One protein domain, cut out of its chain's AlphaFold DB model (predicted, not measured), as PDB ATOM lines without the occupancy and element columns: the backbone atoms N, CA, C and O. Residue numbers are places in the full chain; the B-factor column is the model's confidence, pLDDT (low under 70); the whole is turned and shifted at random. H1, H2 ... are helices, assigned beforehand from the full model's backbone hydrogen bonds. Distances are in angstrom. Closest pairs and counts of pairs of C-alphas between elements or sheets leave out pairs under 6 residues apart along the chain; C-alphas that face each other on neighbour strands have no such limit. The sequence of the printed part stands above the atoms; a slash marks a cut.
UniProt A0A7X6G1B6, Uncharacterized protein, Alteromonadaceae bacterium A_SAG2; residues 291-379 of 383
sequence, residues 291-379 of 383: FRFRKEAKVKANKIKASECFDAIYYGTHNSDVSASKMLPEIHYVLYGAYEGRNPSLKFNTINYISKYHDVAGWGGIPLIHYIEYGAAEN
ATOM      1  N   PHE A 291      73.436 117.245 122.572       96.25
ATOM      2  CA  PHE A 291      73.836 117.843 123.847       96.25
ATOM      3  C   PHE A 291      74.284 116.785 124.864       96.25
ATOM      4  O   PHE A 291      75.313 116.972 125.513       96.25
ATOM      5  N   ARG A 292      73.553 115.663 124.976       96.88
ATOM      6  CA  ARG A 292      73.890 114.574 125.912       96.88
ATOM      7  C   ARG A 292      75.279 114.005 125.624       96.88
ATOM      8  O   ARG A 292      76.099 113.944 126.532       96.88
ATOM      9  N   PHE A 293      75.581 113.738 124.351       95.81
ATOM     10  CA  PHE A 293      76.895 113.251 123.922       95.81
ATOM     11  C   PHE A 293      78.025 114.215 124.309       95.81
ATOM     12  O   PHE A 293      79.026 113.807 124.895       95.81
ATOM     13  N   ARG A 294      77.846 115.524 124.062       95.50
ATOM     14  CA  ARG A 294      78.815 116.548 124.492       95.50
ATOM     15  C   ARG A 294      79.002 116.570 126.006       95.50
ATOM     16  O   ARG A 294      80.128 116.722 126.471       95.50
ATOM     17  N   LYS A 295      77.914 116.458 126.772       97.00
ATOM     18  CA  LYS A 295      77.963 116.451 128.238       97.00
ATOM     19  C   LYS A 295      78.762 115.250 128.749       97.00
ATOM     20  O   LYS A 295      79.667 115.440 129.552       97.00
ATOM     21  N   GLU A 296      78.487 114.050 128.247       96.00
ATOM     22  CA  GLU A 296      79.202 112.823 128.626       96.00
ATOM     23  C   GLU A 296      80.686 112.872 128.252       96.00
ATOM     24  O   GLU A 296      81.544 112.567 129.084       96.00
ATOM     25  N   ALA A 297      81.005 113.319 127.035       95.56
ATOM     26  CA  ALA A 297      82.386 113.487 126.595       95.56
ATOM     27  C   ALA A 297      83.148 114.476 127.491       95.56
ATOM     28  O   ALA A 297      84.281 114.202 127.874       95.56
ATOM     29  N   LYS A 298      82.516 115.586 127.899       96.81
ATOM     30  CA  LYS A 298      83.112 116.542 128.846       96.81
ATOM     31  C   LYS A 298      83.331 115.944 130.234       96.81
ATOM     32  O   LYS A 298      84.354 116.226 130.840       96.81
ATOM     33  N   VAL A 299      82.416 115.112 130.735       97.25
ATOM     34  CA  VAL A 299      82.599 114.423 132.026       97.25
ATOM     35  C   VAL A 299      83.819 113.500 131.973       97.25
ATOM     36  O   VAL A 299      84.677 113.564 132.852       97.25
ATOM     37  N   LYS A 300      83.936 112.696 130.912       96.94
ATOM     38  CA  LYS A 300      85.101 111.830 130.672       96.94
ATOM     39  C   LYS A 300      86.396 112.642 130.519       96.94
ATOM     40  O   LYS A 300      87.403 112.297 131.126       96.94
ATOM     41  N   ALA A 301      86.349 113.745 129.773       97.38
ATOM     42  CA  ALA A 301      87.489 114.633 129.557       97.38
ATOM     43  C   ALA A 301      87.957 115.309 130.858       97.38
ATOM     44  O   ALA A 301      89.149 115.357 131.142       97.38
ATOM     45  N   ASN A 302      87.025 115.768 131.694       97.00
ATOM     46  CA  ASN A 302      87.352 116.350 132.995       97.00
ATOM     47  C   ASN A 302      87.991 115.319 133.932       97.00
ATOM     48  O   ASN A 302      88.916 115.663 134.661       97.00
ATOM     49  N   LYS A 303      87.537 114.059 133.887       96.81
ATOM     50  CA  LYS A 303      88.120 112.967 134.678       96.81
ATOM     51  C   LYS A 303      89.585 112.729 134.320       96.81
ATOM     52  O   LYS A 303      90.422 112.707 135.213       96.81
ATOM     53  N   ILE A 304      89.905 112.600 133.031       96.75
ATOM     54  CA  ILE A 304      91.303 112.399 132.619       96.75
ATOM     55  C   ILE A 304      92.156 113.639 132.891       96.75
ATOM     56  O   ILE A 304      93.293 113.504 133.321       96.75
ATOM     57  N   LYS A 305      91.601 114.843 132.716       95.69
ATOM     58  CA  LYS A 305      92.308 116.102 132.965       95.69
ATOM     59  C   LYS A 305      92.661 116.295 134.439       95.69
ATOM     60  O   LYS A 305      93.685 116.888 134.742       95.69
ATOM     61  N   ALA A 306      91.801 115.827 135.340       94.31
ATOM     62  CA  ALA A 306      92.055 115.863 136.775       94.31
ATOM     63  C   ALA A 306      93.095 114.820 137.225       94.31
ATOM     64  O   ALA A 306      93.554 114.882 138.360       94.31
ATOM     65  N   SER A 307      93.452 113.863 136.363       92.50
ATOM     66  CA  SER A 307      94.476 112.859 136.652       92.50
ATOM     67  C   SER A 307      95.873 113.344 136.262       92.50
ATOM     68  O   SER A 307      96.033 114.093 135.301       92.50
ATOM     69  N   GLU A 308      96.905 112.823 136.927       89.25
ATOM     70  CA  GLU A 308      98.311 113.053 136.552       89.25
ATOM     71  C   GLU A 308      98.744 112.291 135.284       89.25
ATOM     72  O   GLU A 308      99.890 112.395 134.838       89.25
ATOM     73  N   CYS A 309      97.845 111.490 134.710       91.56
ATOM     74  CA  CYS A 309      98.130 110.600 133.590       91.56
ATOM     75  C   CYS A 309      97.810 111.227 132.221       91.56
ATOM     76  O   CYS A 309      98.147 110.637 131.191       91.56
ATOM     77  N   PHE A 310      97.190 112.413 132.192       96.94
ATOM     78  CA  PHE A 310      96.952 113.199 130.979       96.94
ATOM     79  C   PHE A 310      97.766 114.494 131.016       96.94
ATOM     80  O   PHE A 310      97.624 115.295 131.936       96.94
ATOM     81  N   ASP A 311      98.568 114.734 129.983       96.81
ATOM     82  CA  ASP A 311      99.313 115.981 129.818       96.81
ATOM     83  C   ASP A 311      98.803 116.697 128.564       96.81
ATOM     84  O   ASP A 311      99.053 116.284 127.431       96.81
ATOM     85  N   ALA A 312      98.060 117.786 128.775       95.38
ATOM     86  CA  ALA A 312      97.437 118.546 127.697       95.38
ATOM     87  C   ALA A 312      98.460 119.215 126.761       95.38
ATOM     88  O   ALA A 312      98.189 119.346 125.566       95.38
ATOM     89  N   ILE A 313      99.619 119.628 127.288       94.88
ATOM     90  CA  ILE A 313     100.679 120.281 126.508       94.88
ATOM     91  C   ILE A 313     101.399 119.227 125.674       94.88
ATOM     92  O   ILE A 313     101.550 119.397 124.461       94.88
ATOM     93  N   TYR A 314     101.782 118.111 126.296       95.88
ATOM     94  CA  TYR A 314     102.340 116.966 125.585       95.88
ATOM     95  C   TYR A 314     101.393 116.508 124.474       95.88
ATOM     96  O   TYR A 314     101.779 116.459 123.306       95.88
ATOM     97  N   TYR A 315     100.127 116.256 124.807       96.62
ATOM     98  CA  TYR A 315      99.161 115.748 123.845       96.62
ATOM     99  C   TYR A 315      98.929 116.739 122.699       96.62
ATOM    100  O   TYR A 315      98.941 116.333 121.541       96.62
ATOM    101  N   GLY A 316      98.773 118.032 122.987       95.00
ATOM    102  CA  GLY A 316      98.581 119.055 121.956       95.00
ATOM    103  C   GLY A 316      99.791 119.242 121.036       95.00
ATOM    104  O   GLY A 316      99.621 119.434 119.835       95.00
ATOM    105  N   THR A 317     101.014 119.152 121.567       93.56
ATOM    106  CA  THR A 317     102.244 119.325 120.768       93.56
ATOM    107  C   THR A 317     102.558 118.118 119.887       93.56
ATOM    108  O   THR A 317     103.078 118.288 118.787       93.56
ATOM    109  N   HIS A 318     102.192 116.910 120.320       93.31
ATOM    110  CA  HIS A 318     102.427 115.675 119.565       93.31
ATOM    111  C   HIS A 318     101.331 115.380 118.528       93.31
ATOM    112  O   HIS A 318     101.475 114.460 117.727       93.31
ATOM    113  N   ASN A 319     100.235 116.145 118.530       93.56
ATOM    114  CA  ASN A 319      99.051 115.889 117.715       93.56
ATOM    115  C   ASN A 319      98.564 117.184 117.051       93.56
ATOM    116  O   ASN A 319      97.747 117.924 117.598       93.56
ATOM    117  N   SER A 320      99.078 117.469 115.853       89.69
ATOM    118  CA  SER A 320      98.848 118.740 115.147       89.69
ATOM    119  C   SER A 320      97.389 118.978 114.727       89.69
ATOM    120  O   SER A 320      96.948 120.124 114.611       89.69
ATOM    121  N   ASP A 321      96.613 117.913 114.548       90.88
ATOM    122  CA  ASP A 321      95.182 117.939 114.236       90.88
ATOM    123  C   ASP A 321      94.311 118.422 115.404       90.88
ATOM    124  O   ASP A 321      93.226 118.965 115.173       90.88
ATOM    125  N   VAL A 322      94.804 118.330 116.645       91.62
ATOM    126  CA  VAL A 322      94.116 118.869 117.830       91.62
ATOM    127  C   VAL A 322      93.852 120.361 117.639       91.62
ATOM    128  O   VAL A 322      92.718 120.814 117.808       91.62
ATOM    129  N   SER A 323      94.857 121.112 117.182       81.50
ATOM    130  CA  SER A 323      94.743 122.549 116.904       81.50
ATOM    131  C   SER A 323      93.729 122.845 115.795       81.50
ATOM    132  O   SER A 323      92.904 123.752 115.926       81.50
ATOM    133  N   ALA A 324      93.728 122.045 114.724       83.62
ATOM    134  CA  ALA A 324      92.788 122.195 113.612       83.62
ATOM    135  C   ALA A 324      91.334 121.885 114.020       83.62
ATOM    136  O   ALA A 324      90.394 122.492 113.500       83.62
ATOM    137  N   SER A 325      91.139 120.980 114.984       84.56
ATOM    138  CA  SER A 325      89.818 120.566 115.466       84.56
ATOM    139  C   SER A 325      89.079 121.643 116.275       84.56
ATOM    140  O   SER A 325      87.858 121.551 116.442       84.56
ATOM    141  N   LYS A 326      89.799 122.656 116.789       85.00
ATOM    142  CA  LYS A 326      89.305 123.660 117.755       85.00
ATOM    143  C   LYS A 326      88.705 123.045 119.031       85.00
ATOM    144  O   LYS A 326      87.904 123.687 119.713       85.00
ATOM    145  N   MET A 327      89.050 121.796 119.347       89.81
ATOM    146  CA  MET A 327      88.673 121.128 120.592       89.81
ATOM    147  C   MET A 327      89.786 121.268 121.627       89.81
ATOM    148  O   MET A 327      90.958 121.397 121.285       89.81
ATOM    149  N   LEU A 328      89.417 121.204 122.907       94.69
ATOM    150  CA  LEU A 328      90.406 121.072 123.974       94.69
ATOM    151  C   LEU A 328      91.110 119.701 123.870       94.69
ATOM    152  O   LEU A 328      90.429 118.724 123.533       94.69
ATOM    153  N   PRO A 329      92.415 119.599 124.190       96.81
ATOM    154  CA  PRO A 329      93.188 118.354 124.118       96.81
ATOM    155  C   PRO A 329      92.508 117.152 124.788       96.81
ATOM    156  O   PRO A 329      92.411 116.080 124.191       96.81
ATOM    157  N   GLU A 330      91.966 117.332 125.991       96.62
ATOM    158  CA  GLU A 330      91.292 116.281 126.763       96.62
ATOM    159  C   GLU A 330      89.995 115.795 126.095       96.62
ATOM    160  O   GLU A 330      89.659 114.611 126.140       96.62
ATOM    161  N   ILE A 331      89.275 116.691 125.417       96.50
ATOM    162  CA  ILE A 331      88.066 116.340 124.663       96.50
ATOM    163  C   ILE A 331      88.463 115.600 123.386       96.50
ATOM    164  O   ILE A 331      87.845 114.592 123.045       96.50
ATOM    165  N   HIS A 332      89.506 116.074 122.701       96.75
ATOM    166  CA  HIS A 332      90.023 115.429 121.501       96.75
ATOM    167  C   HIS A 332      90.495 114.000 121.787       96.75
ATOM    168  O   HIS A 332      90.145 113.076 121.054       96.75
ATOM    169  N   TYR A 333      91.230 113.793 122.879       97.31
ATOM    170  CA  TYR A 333      91.676 112.462 123.280       97.31
ATOM    171  C   TYR A 333      90.501 111.512 123.544       97.31
ATOM    172  O   TYR A 333      90.489 110.395 123.031       97.31
ATOM    173  N   VAL A 334      89.485 111.968 124.285       96.56
ATOM    174  CA  VAL A 334      88.296 111.161 124.616       96.56
ATOM    175  C   VAL A 334      87.496 110.753 123.381       96.56
ATOM    176  O   VAL A 334      86.929 109.661 123.351       96.56
ATOM    177  N   LEU A 335      87.407 111.633 122.384       94.81
ATOM    178  CA  LEU A 335      86.621 111.385 121.177       94.81
ATOM    179  C   LEU A 335      87.406 110.633 120.102       94.81
ATOM    180  O   LEU A 335      86.819 109.844 119.372       94.81
ATOM    181  N   TYR A 336      88.706 110.870 119.980       94.62
ATOM    182  CA  TYR A 336      89.495 110.373 118.852       94.62
ATOM    183  C   TYR A 336      90.764 109.685 119.337       94.62
ATOM    184  O   TYR A 336      90.976 108.506 119.066       94.62
ATOM    185  N   GLY A 337      91.570 110.385 120.137       95.25
ATOM    186  CA  GLY A 337      92.919 109.938 120.476       95.25
ATOM    187  C   GLY A 337      93.021 108.558 121.111       95.25
ATOM    188  O   GLY A 337      93.906 107.797 120.736       95.25
ATOM    189  N   ALA A 338      92.115 108.217 122.026       95.44
ATOM    190  CA  ALA A 338      92.109 106.909 122.672       95.44
ATOM    191  C   ALA A 338      91.877 105.763 121.670       95.44
ATOM    192  O   ALA A 338      92.589 104.764 121.706       95.44
ATOM    193  N   TYR A 339      90.929 105.934 120.742       93.50
ATOM    194  CA  TYR A 339      90.586 104.930 119.724       93.50
ATOM    195  C   TYR A 339      91.612 104.854 118.590       93.50
ATOM    196  O   TYR A 339      91.684 103.861 117.874       93.50
ATOM    197  N   GLU A 340      92.425 105.896 118.444       94.19
ATOM    198  CA  GLU A 340      93.566 105.946 117.529       94.19
ATOM    199  C   GLU A 340      94.851 105.393 118.147       94.19
ATOM    200  O   GLU A 340      95.886 105.359 117.486       94.19
ATOM    201  N   GLY A 341      94.809 104.987 119.421       94.06
ATOM    202  CA  GLY A 341      95.982 104.496 120.133       94.06
ATOM    203  C   GLY A 341      97.004 105.580 120.478       94.06
ATOM    204  O   GLY A 341      98.157 105.264 120.754       94.06
ATOM    205  N   ARG A 342      96.619 106.860 120.463       96.06
ATOM    206  CA  ARG A 342      97.524 107.967 120.801       96.06
ATOM    207  C   ARG A 342      97.829 107.966 122.291       96.06
ATOM    208  O   ARG A 342      96.975 107.616 123.105       96.06
ATOM    209  N   ASN A 343      99.020 108.415 122.659       97.19
ATOM    210  CA  ASN A 343      99.430 108.480 124.057       97.19
ATOM    211  C   ASN A 343      98.954 109.796 124.693       97.19
ATOM    212  O   ASN A 343      99.234 110.858 124.138       97.19
ATOM    213  N   PRO A 344      98.228 109.758 125.824       96.69
ATOM    214  CA  PRO A 344      97.740 110.951 126.518       96.69
ATOM    215  C   PRO A 344      98.831 111.705 127.295       96.69
ATOM    216  O   PRO A 344      98.639 112.868 127.641       96.69
ATOM    217  N   SER A 345      99.953 111.052 127.604       96.00
ATOM    218  CA  SER A 345     101.126 111.635 128.265       96.00
ATOM    219  C   SER A 345     102.363 110.772 127.992       96.00
ATOM    220  O   SER A 345     102.242 109.656 127.488       96.00
ATOM    221  N   LEU A 346     103.553 111.245 128.380       94.31
ATOM    222  CA  LEU A 346     104.785 110.439 128.357       94.31
ATOM    223  C   LEU A 346     104.722 109.195 129.256       94.31
ATOM    224  O   LEU A 346     105.466 108.245 129.037       94.31
ATOM    225  N   LYS A 347     103.874 109.220 130.287       93.12
ATOM    226  CA  LYS A 347     103.786 108.163 131.299       93.12
ATOM    227  C   LYS A 347     102.819 107.044 130.913       93.12
ATOM    228  O   LYS A 347     102.862 105.995 131.541       93.12
ATOM    229  N   PHE A 348     101.940 107.279 129.936       95.56
ATOM    230  CA  PHE A 348     100.887 106.341 129.565       95.56
ATOM    231  C   PHE A 348     100.974 105.972 128.086       95.56
ATOM    232  O   PHE A 348     100.768 106.822 127.213       95.56
ATOM    233  N   ASN A 349     101.214 104.695 127.802       95.88
ATOM    234  CA  ASN A 349     101.219 104.158 126.452       95.88
ATOM    235  C   ASN A 349      99.922 103.394 126.172       95.88
ATOM    236  O   ASN A 349      99.699 102.288 126.665       95.88
ATOM    237  N   THR A 350      99.065 103.981 125.339       95.44
ATOM    238  CA  THR A 350      97.731 103.438 125.061       95.44
ATOM    239  C   THR A 350      97.801 102.071 124.387       95.44
ATOM    240  O   THR A 350      97.057 101.173 124.776       95.44
ATOM    241  N   ILE A 351      98.698 101.892 123.410       95.06
ATOM    242  CA  ILE A 351      98.835 100.630 122.669       95.06
ATOM    243  C   ILE A 351      99.439  99.535 123.546       95.06
ATOM    244  O   ILE A 351      98.925  98.414 123.542       95.06
ATOM    245  N   ASN A 352     100.479  99.842 124.325       95.44
ATOM    246  CA  ASN A 352     101.068  98.868 125.248       95.44
ATOM    247  C   ASN A 352     100.042  98.423 126.291       95.44
ATOM    248  O   ASN A 352      99.875  97.224 126.504       95.44
ATOM    249  N   TYR A 353      99.294  99.370 126.867       95.69
ATOM    250  CA  TYR A 353      98.285  99.077 127.880       95.69
ATOM    251  C   TYR A 353      97.209  98.112 127.365       95.69
ATOM    252  O   TYR A 353      96.965  97.079 127.985       95.69
ATOM    253  N   ILE A 354      96.603  98.380 126.201       95.12
ATOM    254  CA  ILE A 354      95.562  97.493 125.644       95.12
ATOM    255  C   ILE A 354      96.122  96.167 125.110       95.12
ATOM    256  O   ILE A 354      95.405  95.171 125.096       95.12
ATOM    257  N   SER A 355      97.391  96.135 124.688       94.12
ATOM    258  CA  SER A 355      98.047  94.896 124.241       94.12
ATOM    259  C   SER A 355      98.389  93.984 125.422       94.12
ATOM    260  O   SER A 355      98.336  92.763 125.305       94.12
ATOM    261  N   LYS A 356      98.733  94.573 126.571       95.12
ATOM    262  CA  LYS A 356      99.033  93.854 127.813       95.12
ATOM    263  C   LYS A 356      97.755  93.370 128.502       95.12
ATOM    264  O   LYS A 356      97.713  92.249 129.005       95.12
ATOM    265  N   TYR A 357      96.703  94.187 128.483       95.25
ATOM    266  CA  TYR A 357      95.450  93.950 129.199       95.25
ATOM    267  C   TYR A 357      94.274  93.723 128.238       95.25
ATOM    268  O   TYR A 357      93.554  94.645 127.850       95.25
ATOM    269  N   HIS A 358      94.082  92.458 127.857       91.44
ATOM    270  CA  HIS A 358      93.111  92.031 126.843       91.44
ATOM    271  C   HIS A 358      91.646  92.293 127.240       91.44
ATOM    272  O   HIS A 358      90.796  92.496 126.373       91.44
ATOM    273  N   ASP A 359      91.347  92.323 128.538       93.69
ATOM    274  CA  ASP A 359      90.041  92.701 129.091       93.69
ATOM    275  C   ASP A 359      89.678  94.155 128.754       93.69
ATOM    276  O   ASP A 359      88.539  94.447 128.388       93.69
ATOM    277  N   VAL A 360      90.665  95.054 128.771       92.75
ATOM    278  CA  VAL A 360      90.489  96.464 128.397       92.75
ATOM    279  C   VAL A 360      90.238  96.597 126.897       92.75
ATOM    280  O   VAL A 360      89.373  97.372 126.482       92.75
ATOM    281  N   ALA A 361      90.950  95.814 126.080       89.19
ATOM    282  CA  ALA A 361      90.720  95.767 124.639       89.19
ATOM    283  C   ALA A 361      89.299  95.272 124.305       89.19
ATOM    284  O   ALA A 361      88.629  95.861 123.457       89.19
ATOM    285  N   GLY A 362      88.815  94.240 125.007       87.50
ATOM    286  CA  GLY A 362      87.457  93.708 124.851       87.50
ATOM    287  C   GLY A 362      86.351  94.641 125.360       87.50
ATOM    288  O   GLY A 362      85.252  94.637 124.808       87.50
ATOM    289  N   TRP A 363      86.634  95.471 126.371       91.50
ATOM    290  CA  TRP A 363      85.697  96.475 126.892       91.50
ATOM    291  C   TRP A 363      85.422  97.611 125.894       91.50
ATOM    292  O   TRP A 363      84.327  98.175 125.884       91.50
ATOM    293  N   GLY A 364      86.402  97.957 125.048       87.38
ATOM    294  CA  GLY A 364      86.245  98.949 123.977       87.38
ATOM    295  C   GLY A 364      86.048 100.396 124.454       87.38
ATOM    296  O   GLY A 364      85.648 101.254 123.667       87.38
ATOM    297  N   GLY A 365      86.292 100.678 125.737       91.25
ATOM    298  CA  GLY A 365      86.257 102.026 126.301       91.25
ATOM    299  C   GLY A 365      87.609 102.744 126.236       91.25
ATOM    300  O   GLY A 365      88.522 102.350 125.519       91.25
ATOM    301  N   ILE A 366      87.740 103.840 126.987       95.69
ATOM    302  CA  ILE A 366      88.937 104.695 126.969       95.69
ATOM    303  C   ILE A 366      89.985 104.104 127.921       95.69
ATOM    304  O   ILE A 366      89.742 104.123 129.132       95.69
ATOM    305  N   PRO A 367      91.152 103.637 127.434       96.25
ATOM    306  CA  PRO A 367      92.112 102.902 128.263       96.25
ATOM    307  C   PRO A 367      92.610 103.696 129.472       96.25
ATOM    308  O   PRO A 367      92.699 103.164 130.574       96.25
ATOM    309  N   LEU A 368      92.839 105.001 129.298       96.75
ATOM    310  CA  LEU A 368      93.249 105.866 130.401       96.75
ATOM    311  C   LEU A 368      92.179 105.971 131.499       96.75
ATOM    312  O   LEU A 368      92.514 106.018 132.677       96.75
ATOM    313  N   ILE A 369      90.890 105.977 131.141       96.75
ATOM    314  CA  ILE A 369      89.811 105.990 132.141       96.75
ATOM    315  C   ILE A 369      89.789 104.672 132.907       96.75
ATOM    316  O   ILE A 369      89.681 104.701 134.127       96.75
ATOM    317  N   HIS A 370      89.949 103.542 132.213       96.25
ATOM    318  CA  HIS A 370      90.056 102.242 132.874       96.25
ATOM    319  C   HIS A 370      91.213 102.220 133.877       96.25
ATOM    320  O   HIS A 370      91.060 101.762 135.007       96.25
ATOM    321  N   TYR A 371      92.371 102.754 133.487       96.12
ATOM    322  CA  TYR A 371      93.517 102.839 134.380       96.12
ATOM    323  C   TYR A 371      93.236 103.694 135.622       96.12
ATOM    324  O   TYR A 371      93.529 103.262 136.735       96.12
ATOM    325  N   ILE A 372      92.627 104.869 135.440       95.19
ATOM    326  CA  ILE A 372      92.268 105.776 136.539       95.19
ATOM    327  C   ILE A 372      91.253 105.131 137.495       95.19
ATOM    328  O   ILE A 372      91.337 105.342 138.700       95.19
ATOM    329  N   GLU A 373      90.280 104.383 136.972       94.50
ATOM    330  CA  GLU A 373      89.189 103.811 137.774       94.50
ATOM    331  C   GLU A 373      89.560 102.491 138.457       94.50
ATOM    332  O   GLU A 373      89.143 102.260 139.589       94.50
ATOM    333  N   TYR A 374      90.340 101.645 137.784       94.56
ATOM    334  CA  TYR A 374      90.633 100.280 138.231       94.56
ATOM    335  C   TYR A 374      92.129  99.978 138.184       94.56
ATOM    336  O   TYR A 374      92.702  99.504 139.163       94.56
ATOM    337  N   GLY A 375      92.786 100.296 137.065       93.12
ATOM    338  CA  GLY A 375      94.153  99.846 136.796       93.12
ATOM    339  C   GLY A 375      95.179 100.257 137.854       93.12
ATOM    340  O   GLY A 375      96.023  99.437 138.202       93.12
ATOM    341  N   ALA A 376      95.090 101.469 138.404       92.69
ATOM    342  CA  ALA A 376      95.993 101.918 139.465       92.69
ATOM    343  C   ALA A 376      95.822 101.106 140.764       92.69
ATOM    344  O   ALA A 376      96.811 100.697 141.366       92.69
ATOM    345  N   ALA A 377      94.579 100.822 141.171       95.12
ATOM    346  CA  ALA A 377      94.287 100.007 142.354       95.12
ATOM    347  C   ALA A 377      94.667  98.529 142.151       95.12
ATOM    348  O   ALA A 377      95.032  97.834 143.096       95.12
ATOM    349  N   GLU A 378      94.621  98.063 140.905       95.31
ATOM    350  CA  GLU A 378      95.023  96.717 140.496       95.31
ATOM    351  C   GLU A 378      96.534  96.575 140.236       95.31
ATOM    352  O   GLU A 378      96.982  95.510 139.814       95.31
ATOM    353  N   ASN A 379      97.337  97.619 140.477       94.19
ATOM    354  CA  ASN A 379      98.779  97.654 140.188       94.19
ATOM    355  C   ASN A 379      99.123  97.339 138.718       94.19
ATOM    356  O   ASN A 379     100.148  96.719 138.418       94.19
TER     357      ASN A 379
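This is residues 291 to 379 of the 383 residues of an uncharacterized protein of Alteromonadaceae bacterium A_SAG2 (UniProt A0A7X6G1B6). Two small groups of short helices stand side by side: H2, H3 and H4 in the one, H5, H6 and H7 in the other, with the longest helix, H1, packed by its later residues on both H4 and H7. The long stretch of residues 338 to 349, with no named element, leads from the first group to the second. The printed part has 89 residues with seven named helices, H1 to H7 in order, and no named strand; its class is all helix. It is compact, with a radius of gyration of the C-alphas of 12.4 A and spans of 35 by 29 by 22 A.

Find C-alpha 291 at (73.836, 117.843, 123.847); from there H1 runs through residues 291 to 305, 20.7 A, to C-alpha 305 at (92.308, 116.102, 132.965). Next come H2, residues 312 to 318 and 10.0 A long, and H3, residues 320 to 325. H4 follows at residues 329 to 337, 9.2 A. Past the long link, look for H5 at residues 350 to 356, 10.1 A, and H6 at residues 358 to 363. H7, residues 367 to 375 and 9.3 A, ends at C-alpha 375 at (94.153, 99.846, 136.796).

Begin with H4, the hub, which touches three other helices. H1 touches it, opposite ways at a steep tilt of 67 degrees, only just short of about perpendicular; the closest C-alphas, of Ala 301 and Glu 330, are 5.0 A apart. H2 touches H4 at a steep tilt of 53 degrees, the closest C-alphas being those of Ala 312 and Pro 329 at 5.6 A. H3 and H4 only just touch, with 3 pairs of C-alphas within 8 A, and touch only at the corner; Val 322 and Pro 329 have the closest C-alphas, 6.4 A apart. Now look at residues 300 to 304, with which alone H1 touches H7; the C-alphas of Ile 304 and Ile 369 are the closest, at 6.6 A. H5 touches H7 at a steep tilt of 53 degrees, closest at the C-alphas of Thr 350 and Pro 367, 6.5 A. H5 and H6 only just touch, with 3 pairs of C-alphas within 8 A, and touch only at the corner, where the C-alphas of Ile 354 and Ala 361 are the closest at 5.2 A. Among the pairs that are apart are H4 and H7, and H2 and H5. In H1, H2, H4, H5, H6 and H7 every O i to N i+4 pair is within hydrogen-bond range; in H3 it is 1 of 2.

The two C-alphas farthest apart, those of Ala 324 and Glu 378, are 37.1 A apart. The printed part has no cut, and the link from H4 to H5 is long, with 12 residues. The mean pLDDT of the printed part is 94.2, and no printed residue is under 70.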